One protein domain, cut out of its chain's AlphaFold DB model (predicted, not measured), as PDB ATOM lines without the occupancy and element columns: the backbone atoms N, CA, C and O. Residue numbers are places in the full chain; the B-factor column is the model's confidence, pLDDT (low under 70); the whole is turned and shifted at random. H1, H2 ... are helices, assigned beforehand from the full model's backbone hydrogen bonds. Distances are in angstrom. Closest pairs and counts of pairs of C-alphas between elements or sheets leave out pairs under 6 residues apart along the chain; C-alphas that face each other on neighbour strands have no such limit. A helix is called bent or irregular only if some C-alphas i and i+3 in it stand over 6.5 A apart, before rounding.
ATOM      1  N   TYR A 100     160.564 113.853 142.139       89.88
ATOM      2  CA  TYR A 100     159.536 113.154 141.376       89.88
ATOM      3  C   TYR A 100     160.144 112.344 140.226       89.88
ATOM      4  O   TYR A 100     160.964 112.864 139.464       89.88
ATOM      5  N   PRO A 101     159.682 111.096 140.019       91.38
ATOM      6  CA  PRO A 101     160.117 110.278 138.899       91.38
ATOM      7  C   PRO A 101     159.945 110.986 137.547       91.38
ATOM      8  O   PRO A 101     158.900 111.583 137.260       91.38
ATOM      9  N   LEU A 102     160.970 110.902 136.694       92.38
ATOM     10  CA  LEU A 102     160.998 111.603 135.407       92.38
ATOM     11  C   LEU A 102     159.844 111.188 134.485       92.38
ATOM     12  O   LEU A 102     159.336 112.008 133.723       92.38
ATOM     13  N   ASP A 103     159.389 109.941 134.563       92.56
ATOM     14  CA  ASP A 103     158.214 109.450 133.841       92.56
ATOM     15  C   ASP A 103     156.928 110.175 134.272       92.56
ATOM     16  O   ASP A 103     156.111 110.537 133.419       92.56
ATOM     17  N   THR A 104     156.790 110.475 135.567       93.00
ATOM     18  CA  THR A 104     155.679 111.261 136.121       93.00
ATOM     19  C   THR A 104     155.728 112.699 135.612       93.00
ATOM     20  O   THR A 104     154.705 113.232 135.178       93.00
ATOM     21  N   VAL A 105     156.914 113.313 135.573       94.94
ATOM     22  CA  VAL A 105     157.100 114.655 134.997       94.94
ATOM     23  C   VAL A 105     156.774 114.646 133.501       94.94
ATOM     24  O   VAL A 105     155.954 115.435 133.031       94.94
ATOM     25  N   CYS A 106     157.331 113.696 132.747       94.81
ATOM     26  CA  CYS A 106     157.082 113.541 131.315       94.81
ATOM     27  C   CYS A 106     155.605 113.281 130.999       94.81
ATOM     28  O   CYS A 106     155.128 113.650 129.918       94.81
ATOM     29  N   ALA A 107     154.846 112.658 131.907       93.88
ATOM     30  CA  ALA A 107     153.413 112.442 131.740       93.88
ATOM     31  C   ALA A 107     152.638 113.763 131.565       93.88
ATOM     32  O   ALA A 107     151.660 113.775 130.814       93.88
ATOM     33  N   LEU A 108     153.126 114.872 132.138       94.62
ATOM     34  CA  LEU A 108     152.522 116.213 132.054       94.62
ATOM     35  C   LEU A 108     152.672 116.887 130.680       94.62
ATOM     36  O   LEU A 108     152.007 117.887 130.390       94.62
ATOM     37  N   PHE A 109     153.562 116.364 129.836       95.38
ATOM     38  CA  PHE A 109     153.891 116.935 128.534       95.38
ATOM     39  C   PHE A 109     153.382 116.046 127.408       95.38
ATOM     40  O   PHE A 109     153.432 114.815 127.455       95.38
ATOM     41  N   THR A 110     152.900 116.662 126.342       95.38
ATOM     42  CA  THR A 110     152.589 115.939 125.109       95.38
ATOM     43  C   THR A 110     153.883 115.519 124.402       95.38
ATOM     44  O   THR A 110     154.939 116.124 124.584       95.38
ATOM     45  N   LYS A 111     153.818 114.486 123.552       96.00
ATOM     46  CA  LYS A 111     154.973 114.075 122.735       96.00
ATOM     47  C   LYS A 111     155.567 115.245 121.917       96.00
ATOM     48  O   LYS A 111     156.787 115.390 121.940       96.00
ATOM     49  N   PRO A 112     154.768 116.096 121.238       96.00
ATOM     50  CA  PRO A 112     155.301 117.268 120.541       96.00
ATOM     51  C   PRO A 112     156.025 118.257 121.462       96.00
ATOM     52  O   PRO A 112     157.077 118.762 121.086       96.00
ATOM     53  N   GLU A 113     155.509 118.503 122.671       96.25
ATOM     54  CA  GLU A 113     156.167 119.391 123.642       96.25
ATOM     55  C   GLU A 113     157.519 118.839 124.113       96.25
ATOM     56  O   GLU A 113     158.459 119.615 124.272       96.25
ATOM     57  N   LEU A 114     157.636 117.519 124.305       96.19
ATOM     58  CA  LEU A 114     158.910 116.874 124.649       96.19
ATOM     59  C   LEU A 114     159.924 117.001 123.507       96.19
ATOM     60  O   LEU A 114     161.056 117.413 123.735       96.19
ATOM     61  N   LEU A 115     159.505 116.706 122.272       96.38
ATOM     62  CA  LEU A 115     160.370 116.816 121.092       96.38
ATOM     63  C   LEU A 115     160.854 118.248 120.865       96.38
ATOM     64  O   LEU A 115     162.012 118.456 120.522       96.38
ATOM     65  N   HIS A 116     159.979 119.235 121.056       94.88
ATOM     66  CA  HIS A 116     160.346 120.639 120.912       94.88
ATOM     67  C   HIS A 116     161.361 121.093 121.968       94.88
ATOM     68  O   HIS A 116     162.181 121.960 121.692       94.88
ATOM     69  N   ARG A 117     161.299 120.511 123.168       94.75
ATOM     70  CA  ARG A 117     162.106 120.925 124.316       94.75
ATOM     71  C   ARG A 117     163.482 120.274 124.368       94.75
ATOM     72  O   ARG A 117     164.427 120.914 124.811       94.75
ATOM     73  N   PHE A 118     163.594 119.025 123.930       95.62
ATOM     74  CA  PHE A 118     164.824 118.252 124.070       95.62
ATOM     75  C   PHE A 118     165.375 117.843 122.705       95.62
ATOM     76  O   PHE A 118     164.844 116.952 122.035       95.62
ATOM     77  N   GLU A 119     166.485 118.466 122.306       93.94
ATOM     78  CA  GLU A 119     167.161 118.181 121.034       93.94
ATOM     79  C   GLU A 119     167.617 116.719 120.924       93.94
ATOM     80  O   GLU A 119     167.563 116.131 119.842       93.94
ATOM     81  N   CYS A 120     167.980 116.091 122.050       92.62
ATOM     82  CA  CYS A 120     168.385 114.685 122.101       92.62
ATOM     83  C   CYS A 120     167.296 113.714 121.606       92.62
ATOM     84  O   CYS A 120     167.612 112.595 121.204       92.62
ATOM     85  N   LEU A 121     166.029 114.143 121.559       95.50
ATOM     86  CA  LEU A 121     164.914 113.338 121.058       95.50
ATOM     87  C   LEU A 121     164.706 113.436 119.539       95.50
ATOM     88  O   LEU A 121     163.921 112.666 118.978       95.50
ATOM     89  N   GLN A 122     165.383 114.357 118.845       93.88
ATOM     90  CA  GLN A 122     165.158 114.596 117.411       93.88
ATOM     91  C   GLN A 122     165.522 113.386 116.541       93.88
ATOM     92  O   GLN A 122     164.840 113.105 115.550       93.88
ATOM     93  N   SER A 123     166.546 112.627 116.942       92.94
ATOM     94  CA  SER A 123     166.978 111.387 116.282       92.94
ATOM     95  C   SER A 123     165.937 110.265 116.373       92.94
ATOM     96  O   SER A 123     165.859 109.421 115.482       92.94
ATOM     97  N   ILE A 124     165.084 110.290 117.403       94.19
ATOM     98  CA  ILE A 124     164.066 109.271 117.694       94.19
ATOM     99  C   ILE A 124     162.640 109.830 117.644       94.19
ATOM    100  O   ILE A 124     161.721 109.272 118.235       94.19
ATOM    101  N   LYS A 125     162.398 110.909 116.893       94.62
ATOM    102  CA  LYS A 125     161.090 111.593 116.841       94.62
ATOM    103  C   LYS A 125     159.886 110.706 116.481       94.62
ATOM    104  O   LYS A 125     158.749 111.016 116.846       94.62
ATOM    105  N   GLN A 126     160.114 109.596 115.773       94.88
ATOM    106  CA  GLN A 126     159.068 108.626 115.420       94.88
ATOM    107  C   GLN A 126     158.763 107.618 116.536       94.88
ATOM    108  O   GLN A 126     157.700 107.003 116.515       94.88
ATOM    109  N   ALA A 127     159.635 107.500 117.538       95.00
ATOM    110  CA  ALA A 127     159.472 106.601 118.673       95.00
ATOM    111  C   ALA A 127     158.220 106.937 119.499       95.00
ATOM    112  O   ALA A 127     157.709 108.067 119.481       95.00
ATOM    113  N   ASN A 128     157.685 105.949 120.210       95.75
ATOM    114  CA  ASN A 128     156.551 106.175 121.104       95.75
ATOM    115  C   ASN A 128     156.982 106.982 122.347       95.75
ATOM    116  O   ASN A 128     158.170 107.155 122.607       95.75
ATOM    117  N   LYS A 129     156.020 107.503 123.120       93.94
ATOM    118  CA  LYS A 129     156.332 108.362 124.277       93.94
ATOM    119  C   LYS A 129     157.197 107.640 125.319       93.94
ATOM    120  O   LYS A 129     158.088 108.273 125.864       93.94
ATOM    121  N   THR A 130     156.986 106.345 125.543       95.50
ATOM    122  CA  THR A 130     157.786 105.536 126.478       95.50
ATOM    123  C   THR A 130     159.267 105.542 126.102       95.50
ATOM    124  O   THR A 130     160.100 105.883 126.929       95.50
ATOM    125  N   GLN A 131     159.587 105.299 124.830       95.56
ATOM    126  CA  GLN A 131     160.962 105.326 124.315       95.56
ATOM    127  C   GLN A 131     161.606 106.720 124.414       95.56
ATOM    128  O   GLN A 131     162.808 106.841 124.655       95.56
ATOM    129  N   LEU A 132     160.813 107.788 124.244       96.50
ATOM    130  CA  LEU A 132     161.304 109.150 124.471       96.50
ATOM    131  C   LEU A 132     161.682 109.350 125.942       96.50
ATOM    132  O   LEU A 132     162.764 109.853 126.218       96.50
ATOM    133  N   VAL A 133     160.824 108.925 126.876       95.69
ATOM    134  CA  VAL A 133     161.087 109.030 128.321       95.69
ATOM    135  C   VAL A 133     162.319 108.223 128.721       95.69
ATOM    136  O   VAL A 133     163.178 108.761 129.405       95.69
ATOM    137  N   GLU A 134     162.465 106.987 128.237       95.62
ATOM    138  CA  GLU A 134     163.663 106.163 128.474       95.62
ATOM    139  C   GLU A 134     164.946 106.871 128.022       95.62
ATOM    140  O   GLU A 134     165.962 106.832 128.715       95.62
ATOM    141  N   THR A 135     164.886 107.576 126.890       95.69
ATOM    142  CA  THR A 135     166.018 108.360 126.382       95.69
ATOM    143  C   THR A 135     166.329 109.551 127.284       95.69
ATOM    144  O   THR A 135     167.496 109.795 127.572       95.69
ATOM    145  N   LEU A 136     165.311 110.269 127.772       95.75
ATOM    146  CA  LEU A 136     165.501 111.365 128.732       95.75
ATOM    147  C   LEU A 136     166.080 110.852 130.063       95.75
ATOM    148  O   LEU A 136     167.003 111.466 130.595       95.75
ATOM    149  N   CYS A 137     165.613 109.696 130.552       93.56
ATOM    150  CA  CYS A 137     166.156 109.040 131.745       93.56
ATOM    151  C   CYS A 137     167.633 108.672 131.560       93.56
ATOM    152  O   CYS A 137     168.447 108.922 132.443       93.56
ATOM    153  N   ALA A 138     167.997 108.106 130.404       93.94
ATOM    154  CA  ALA A 138     169.378 107.731 130.098       93.94
ATOM    155  C   ALA A 138     170.325 108.942 130.001       93.94
ATOM    156  O   ALA A 138     171.525 108.797 130.222       93.94
ATOM    157  N   GLN A 139     169.794 110.129 129.694       93.06
ATOM    158  CA  GLN A 139     170.534 111.395 129.718       93.06
ATOM    159  C   GLN A 139     170.637 112.009 131.125       93.06
ATOM    160  O   GLN A 139     171.289 113.035 131.286       93.06
ATOM    161  N   GLY A 140     170.019 111.395 132.140       91.94
ATOM    162  CA  GLY A 140     170.056 111.879 133.520       91.94
ATOM    163  C   GLY A 140     169.248 113.154 133.753       91.94
ATOM    164  O   GLY A 140     169.556 113.888 134.687       91.94
ATOM    165  N   LEU A 141     168.247 113.431 132.909       92.75
ATOM    166  CA  LEU A 141     167.413 114.618 133.073       92.75
ATOM    167  C   LEU A 141     166.512 114.511 134.304       92.75
ATOM    168  O   LEU A 141     166.033 113.433 134.665       92.75
ATOM    169  N   ILE A 142     166.243 115.663 134.901       90.69
ATOM    170  CA  ILE A 142     165.415 115.846 136.091       90.69
ATOM    171  C   ILE A 142     164.289 116.848 135.816       90.69
ATOM    172  O   ILE A 142     164.221 117.480 134.759       90.69
ATOM    173  N   ALA A 143     163.383 117.023 136.781       89.94
ATOM    174  CA  ALA A 143     162.256 117.947 136.652       89.94
ATOM    175  C   ALA A 143     162.688 119.394 136.330       89.94
ATOM    176  O   ALA A 143     162.022 120.075 135.550       89.94
ATOM    177  N   ALA A 144     163.822 119.845 136.881       89.44
ATOM    178  CA  ALA A 144     164.350 121.193 136.659       89.44
ATOM    179  C   ALA A 144     164.711 121.477 135.188       89.44
ATOM    180  O   ALA A 144     164.543 122.608 134.731       89.44
ATOM    181  N   ASP A 145     165.112 120.459 134.418       92.50
ATOM    182  CA  ASP A 145     165.500 120.612 133.006       92.50
ATOM    183  C   ASP A 145     164.315 120.950 132.088       92.50
ATOM    184  O   ASP A 145     164.490 121.312 130.923       92.50
ATOM    185  N   PHE A 146     163.081 120.846 132.593       92.19
ATOM    186  CA  PHE A 146     161.890 121.210 131.830       92.19
ATOM    187  C   PHE A 146     161.674 122.724 131.746       92.19
ATOM    188  O   PHE A 146     160.904 123.170 130.882       92.19
ATOM    189  N   CYS A 147     162.349 123.504 132.602       90.00
ATOM    190  CA  CYS A 147     162.250 124.964 132.670       90.00
ATOM    191  C   CYS A 147     160.790 125.458 132.724       90.00
ATOM    192  O   CYS A 147     160.419 126.419 132.050       90.00
TER     193      CYS A 147
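AT A GLANCE: This is residues 100 to 147 of the 213 residues of a protein of Photobacterium aphoticum (UniProt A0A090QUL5). You are looking at a small, rounded ball of five short helices set round a common middle, in the ring order H1, H4, H3, H2, H5. The longest, H4, has H1 packed on it at a shallow tilt and H3 packed more steeply, while H2 sits across the middle from H4 and the little H5 touches no helix but is near H1. The 48 printed residues hold five named helices, H1 to H5 in chain order, and no named strand, an all-helix class. It is compact, with a radius of gyration of the C-alphas of 9.4 A and spans of 26 by 19 by 17 A.

HOW THE PARTS SIT: Start with H1, residues 102 to 107, and H4, residues 129 to 138: they touch at the C-alphas of Asp 103 and Val 133, their closest, 6.2 A apart, and run opposite ways at a shallow tilt of 25 degrees. H2, residues 111 to 117, and H3, residues 119 to 124, only just touch, with 3 pairs of C-alphas within 8 A, and only at the corner by their link; the closest C-alphas, of Leu 115 and Leu 121, are 5.7 A apart. H3 touches H4, closest at the C-alphas of Leu 121 and Leu 132, 6.5 A, at a steep tilt of 51 degrees, opposite ways. H5, residues 143 to 146, is close to H1 but not clearly touching, closest at the C-alphas of Val 105 and Ala 143, 6.3 A. H1 and H3 are apart. In H1, H2 and H4 every O i to N i+4 pair is within hydrogen-bond range; H3 has 0 of 2, with 2 of 3 O i to N i+3 pairs, and H5 is too short for an i+4 pair.

IN THESE COORDINATES: Find C-alpha 102 at (160.998, 111.603, 135.407), where H1 begins its 8.5 A. H2 and H3 each measure 10.0 A; H3 is only just irregular, with C-alphas 120 and 123 6.8 A apart. H4 runs 14.3 A from C-alpha 129 at (156.332, 108.362, 124.277), and H5, 5.8 A from first to last C-alpha, ends at C-alpha 146 at (161.890, 121.210, 131.830).

THE WHOLE: Its farthest C-alphas, of Tyr 100 and Gln 126, are 26.4 A apart. The printed part has no cut, its four links are tight, and no printed residue is under 70 in pLDDT.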